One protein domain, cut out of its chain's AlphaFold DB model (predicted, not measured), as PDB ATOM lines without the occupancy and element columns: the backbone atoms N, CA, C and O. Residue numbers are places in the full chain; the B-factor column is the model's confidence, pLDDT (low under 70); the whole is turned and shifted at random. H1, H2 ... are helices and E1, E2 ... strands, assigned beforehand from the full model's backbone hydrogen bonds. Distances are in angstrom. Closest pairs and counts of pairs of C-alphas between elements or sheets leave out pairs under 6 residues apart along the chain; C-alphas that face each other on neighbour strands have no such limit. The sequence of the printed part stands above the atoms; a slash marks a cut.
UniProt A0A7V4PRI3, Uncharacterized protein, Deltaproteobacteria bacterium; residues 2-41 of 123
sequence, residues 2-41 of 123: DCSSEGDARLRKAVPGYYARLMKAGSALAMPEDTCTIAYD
ATOM      1  N   ASP A   2     189.809 254.233 162.543       87.19
ATOM      2  CA  ASP A   2     188.945 253.543 163.508       87.19
ATOM      3  C   ASP A   2     187.533 253.417 162.915       87.19
ATOM      4  O   ASP A   2     186.913 254.435 162.617       87.19
ATOM      5  N   CYS A   3     187.062 252.184 162.707       94.12
ATOM      6  CA  CYS A   3     185.734 251.885 162.154       94.12
ATOM      7  C   CYS A   3     184.690 251.628 163.254       94.12
ATOM      8  O   CYS A   3     183.592 251.161 162.955       94.12
ATOM      9  N   SER A   4     185.015 251.894 164.523       95.25
ATOM     10  CA  SER A   4     184.013 251.944 165.584       95.25
ATOM     11  C   SER A   4     182.978 253.037 165.297       95.25
ATOM     12  O   SER A   4     183.240 253.994 164.562       95.25
ATOM     13  N   SER A   5     181.802 252.930 165.912       95.19
ATOM     14  CA  SER A   5     180.768 253.969 165.835       95.19
ATOM     15  C   SER A   5     181.276 255.331 166.322       95.19
ATOM     16  O   SER A   5     180.929 256.362 165.749       95.19
ATOM     17  N   GLU A   6     182.136 255.350 167.341       96.12
ATOM     18  CA  GLU A   6     182.776 256.572 167.831       96.12
ATOM     19  C   GLU A   6     183.777 257.135 166.817       96.12
ATOM     20  O   GLU A   6     183.838 258.350 166.617       96.12
ATOM     21  N   GLY A   7     184.547 256.266 166.157       94.94
ATOM     22  CA  GLY A   7     185.461 256.631 165.078       94.94
ATOM     23  C   GLY A   7     184.748 257.271 163.893       94.94
ATOM     24  O   GLY A   7     185.131 258.365 163.471       94.94
ATOM     25  N   ASP A   8     183.671 256.643 163.419       95.19
ATOM     26  CA  ASP A   8     182.831 257.176 162.343       95.19
ATOM     27  C   ASP A   8     182.192 258.518 162.736       95.19
ATOM     28  O   ASP A   8     182.259 259.485 161.976       95.19
ATOM     29  N   ALA A   9     181.674 258.636 163.963       94.75
ATOM     30  CA  ALA A   9     181.102 259.886 164.461       94.75
ATOM     31  C   ALA A   9     182.134 261.028 164.513       94.75
ATOM     32  O   ALA A   9     181.824 262.161 164.130       94.75
ATOM     33  N   ARG A  10     183.373 260.749 164.949       95.44
ATOM     34  CA  ARG A  10     184.468 261.737 164.922       95.44
ATOM     35  C   ARG A  10     184.790 262.172 163.494       95.44
ATOM     36  O   ARG A  10     184.938 263.370 163.257       95.44
ATOM     37  N   LEU A  11     184.872 261.225 162.559       95.25
ATOM     38  CA  LEU A  11     185.162 261.499 161.151       95.25
ATOM     39  C   LEU A  11     184.069 262.357 160.505       95.25
ATOM     40  O   LEU A  11     184.381 263.421 159.978       95.25
ATOM     41  N   ARG A  12     182.799 261.951 160.613       93.31
ATOM     42  CA  ARG A  12     181.652 262.677 160.042       93.31
ATOM     43  C   ARG A  12     181.529 264.099 160.582       93.31
ATOM     44  O   ARG A  12     181.144 265.008 159.852       93.31
ATOM     45  N   LYS A  13     181.875 264.305 161.859       93.94
ATOM     46  CA  LYS A  13     181.915 265.638 162.472       93.94
ATOM     47  C   LYS A  13     183.049 266.501 161.911       93.94
ATOM     48  O   LYS A  13     182.865 267.705 161.764       93.94
ATOM     49  N   ALA A  14     184.214 265.910 161.652       95.12
ATOM     50  CA  ALA A  14     185.387 266.631 161.161       95.12
ATOM     51  C   ALA A  14     185.306 266.940 159.659       95.12
ATOM     52  O   ALA A  14     185.725 268.015 159.236       95.12
ATOM     53  N   VAL A  15     184.773 266.008 158.864       94.50
ATOM     54  CA  VAL A  15     184.689 266.105 157.404       94.50
ATOM     55  C   VAL A  15     183.310 265.607 156.942       94.50
ATOM     56  O   VAL A  15     183.109 264.399 156.799       94.50
ATOM     57  N   PRO A  16     182.338 266.510 156.711       91.19
ATOM     58  CA  PRO A  16     181.021 266.131 156.203       91.19
ATOM     59  C   PRO A  16     181.104 265.356 154.879       91.19
ATOM     60  O   PRO A  16     181.897 265.692 154.000       91.19
ATOM     61  N   GLY A  17     180.279 264.315 154.736       91.19
ATOM     62  CA  GLY A  17     180.251 263.432 153.561       91.19
ATOM     63  C   GLY A  17     181.282 262.294 153.575       91.19
ATOM     64  O   GLY A  17     181.257 261.447 152.683       91.19
ATOM     65  N   TYR A  18     182.173 262.250 154.570       94.94
ATOM     66  CA  TYR A  18     183.139 261.166 154.748       94.94
ATOM     67  C   TYR A  18     182.649 260.199 155.827       94.94
ATOM     68  O   TYR A  18     182.078 260.616 156.835       94.94
ATOM     69  N   TYR A  19     182.903 258.908 155.635       94.69
ATOM     70  CA  TYR A  19     182.506 257.848 156.559       94.69
ATOM     71  C   TYR A  19     183.568 256.752 156.648       94.69
ATOM     72  O   TYR A  19     184.356 256.535 155.724       94.69
ATOM     73  N   ALA A  20     183.618 256.059 157.781       95.88
ATOM     74  CA  ALA A  20     184.513 254.929 157.959       95.88
ATOM     75  C   ALA A  20     183.944 253.702 157.230       95.88
ATOM     76  O   ALA A  20     182.753 253.402 157.308       95.88
ATOM     77  N   ARG A  21     184.801 252.966 156.519       93.81
ATOM     78  CA  ARG A  21     184.420 251.742 155.805       93.81
ATOM     79  C   ARG A  21     185.453 250.652 156.032       93.81
ATOM     80  O   ARG A  21     186.630 250.825 155.711       93.81
ATOM     81  N   LEU A  22     185.002 249.504 156.532       95.06
ATOM     82  CA  LEU A  22     185.820 248.298 156.584       95.06
ATOM     83  C   LEU A  22     185.885 247.670 155.187       95.06
ATOM     84  O   LEU A  22     184.885 247.164 154.678       95.06
ATOM     85  N   MET A  23     187.064 247.702 154.578       93.38
ATOM     86  CA  MET A  23     187.354 247.001 153.332       93.38
ATOM     87  C   MET A  23     187.835 245.597 153.667       93.38
ATOM     88  O   MET A  23     188.713 245.433 154.511       93.38
ATOM     89  N   LYS A  24     187.259 244.580 153.025       94.38
ATOM     90  CA  LYS A  24     187.651 243.189 153.264       94.38
ATOM     91  C   LYS A  24     188.987 242.861 152.608       94.38
ATOM     92  O   LYS A  24     189.297 243.414 151.549       94.38
ATOM     93  N   ALA A  25     189.738 241.942 153.202       96.19
ATOM     94  CA  ALA A  25     190.931 241.370 152.589       96.19
ATOM     95  C   ALA A  25     190.652 240.951 151.131       96.19
ATOM     96  O   ALA A  25     189.609 240.367 150.827       96.19
ATOM     97  N   GLY A  26     191.557 241.287 150.213       92.75
ATOM     98  CA  GLY A  26     191.411 241.010 148.782       92.75
ATOM     99  C   GLY A  26     190.512 241.987 148.012       92.75
ATOM    100  O   GLY A  26     190.355 241.823 146.804       92.75
ATOM    101  N   SER A  27     189.961 243.030 148.651       89.56
ATOM    102  CA  SER A  27     189.185 244.073 147.946       89.56
ATOM    103  C   SER A  27     190.021 244.863 146.927       89.56
ATOM    104  O   SER A  27     189.475 245.426 145.981       89.56
ATOM    105  N   ALA A  28     191.341 244.906 147.111       86.69
ATOM    106  CA  ALA A  28     192.316 245.443 146.168       86.69
ATOM    107  C   ALA A  28     193.638 244.677 146.315       86.69
ATOM    108  O   ALA A  28     193.902 244.102 147.371       86.69
ATOM    109  N   LEU A  29     194.498 244.712 145.289       88.62
ATOM    110  CA  LEU A  29     195.795 244.014 145.304       88.62
ATOM    111  C   LEU A  29     196.653 244.390 146.525       88.62
ATOM    112  O   LEU A  29     197.316 243.538 147.104       88.62
ATOM    113  N   ALA A  30     196.607 245.660 146.934       90.19
ATOM    114  CA  ALA A  30     197.362 246.188 148.067       90.19
ATOM    115  C   ALA A  30     196.647 246.039 149.429       90.19
ATOM    116  O   ALA A  30     197.075 246.651 150.402       90.19
ATOM    117  N   MET A  31     195.556 245.269 149.512       93.62
ATOM    118  CA  MET A  31     194.786 245.053 150.747       93.62
ATOM    119  C   MET A  31     194.767 243.560 151.116       93.62
ATOM    120  O   MET A  31     193.767 242.886 150.862       93.62
ATOM    121  N   PRO A  32     195.858 243.011 151.685       95.25
ATOM    122  CA  PRO A  32     195.942 241.592 152.049       95.25
ATOM    123  C   PRO A  32     195.114 241.227 153.291       95.25
ATOM    124  O   PRO A  32     194.845 240.051 153.519       95.25
ATOM    125  N   GLU A  33     194.694 242.216 154.077       96.19
ATOM    126  CA  GLU A  33     193.932 242.053 155.313       96.19
ATOM    127  C   GLU A  33     192.736 243.012 155.363       96.19
ATOM    128  O   GLU A  33     192.683 244.012 154.638       96.19
ATOM    129  N   ASP A  34     191.766 242.700 156.225       96.31
ATOM    130  CA  ASP A  34     190.642 243.588 156.512       96.31
ATOM    131  C   ASP A  34     191.177 244.942 156.997       96.31
ATOM    132  O   ASP A  34     191.828 245.042 158.033       96.31
ATOM    133  N   THR A  35     190.895 245.998 156.241       95.06
ATOM    134  CA  THR A  35     191.470 247.322 156.472       95.06
ATOM    135  C   THR A  35     190.360 248.335 156.689       95.06
ATOM    136  O   THR A  35     189.488 248.524 155.839       95.06
ATOM    137  N   CYS A  36     190.392 249.035 157.822       95.62
ATOM    138  CA  CYS A  36     189.501 250.168 158.036       95.62
ATOM    139  C   CYS A  36     189.994 251.394 157.255       95.62
ATOM    140  O   CYS A  36     191.099 251.903 157.474       95.62
ATOM    141  N   THR A  37     189.142 251.902 156.374       94.38
ATOM    142  CA  THR A  37     189.421 253.017 155.466       94.38
ATOM    143  C   THR A  37     188.472 254.182 155.715       94.38
ATOM    144  O   THR A  37     187.452 254.043 156.388       94.38
ATOM    145  N   ILE A  38     188.834 255.338 155.170       95.69
ATOM    146  CA  ILE A  38     187.947 256.490 155.038       95.69
ATOM    147  C   ILE A  38     187.389 256.452 153.618       95.69
ATOM    148  O   ILE A  38     188.158 256.348 152.662       95.69
ATOM    149  N   ALA A  39     186.073 256.538 153.490       93.62
ATOM    150  CA  ALA A  39     185.364 256.556 152.224       93.62
ATOM    151  C   ALA A  39     184.505 257.819 152.110       93.62
ATOM    152  O   ALA A  39     184.165 258.462 153.101       93.62
ATOM    153  N   TYR A  40     184.167 258.159 150.875       93.31
ATOM    154  CA  TYR A  40     183.202 259.184 150.510       93.31
ATOM    155  C   TYR A  40     182.530 258.750 149.208       93.31
ATOM    156  O   TYR A  40     183.096 257.963 148.440       93.31
ATOM    157  N   ASP A  41     181.328 259.255 148.962       92.00
ATOM    158  CA  ASP A  41     180.583 258.907 147.759       92.00
ATOM    159  C   ASP A  41     181.016 259.771 146.567       92.00
ATOM    160  O   ASP A  41     181.293 260.966 146.688       92.00
TER     161      ASP A  41
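What this domain is: This is residues 2 to 41 of the 123 residues of an uncharacterized protein of Deltaproteobacteria bacterium (UniProt A0A7V4PRI3). What is the main picture? A two-stranded hairpin, E1 and E2, has the helix H1 packed on E1, and the loop of residues 24 to 34 closes its far end, away from the helix. What is it built of? The printed part has 40 residues, with one named helix and two named strands in the order H1, E1, E2; the sheet, E1 - E2, is antiparallel, and the class is mixed, helices and strands. How spread out is it? It is only just loose, close to compact, with a radius of gyration of the C-alphas of 10.9 A, and its outline is flat, spanning 31 by 19 by 10 A.

Where its parts are: Where is the helix? H1 is residues 5 to 14, from C-alpha 5 at (180.768, 253.969, 165.835), 14.3 A from first to last C-alpha. Where are the strands? E1 is residues 18 to 23, 14.8 A long between its end C-alphas. E2 is residues 35 to 40, 15.6 A long, ending with C-alpha 40 at (183.202, 259.184, 150.510).

How they stand to each other: How does H1 stand to the strands? The closest C-alphas of H1 and E1 are those of Asp 8 and Ala 20, 5.2 A apart. H1 and E2 are only just apart, with their closest C-alphas at 8.4 A. How do the strands pair? E1 and E2 form an antiparallel hairpin, 145 degrees between directions; N 19 and O 39, 2.9 A, and N 35 and O 23, 2.8 A, are within hydrogen-bond range. What of the helix backbone? In H1 every O i to N i+4 pair is within hydrogen-bond range.

The domain as a whole: How large is it? The two C-alphas farthest apart, those of Lys 13 and Leu 29, are 30.9 A apart. Which links are long? E1 to E2 is a long link of 11 residues, while H1 to E1 is a tight link of 3. Is anything cut or uncertain? The printed part has no cut, its mean pLDDT is 93.7, and no printed residue is under 70.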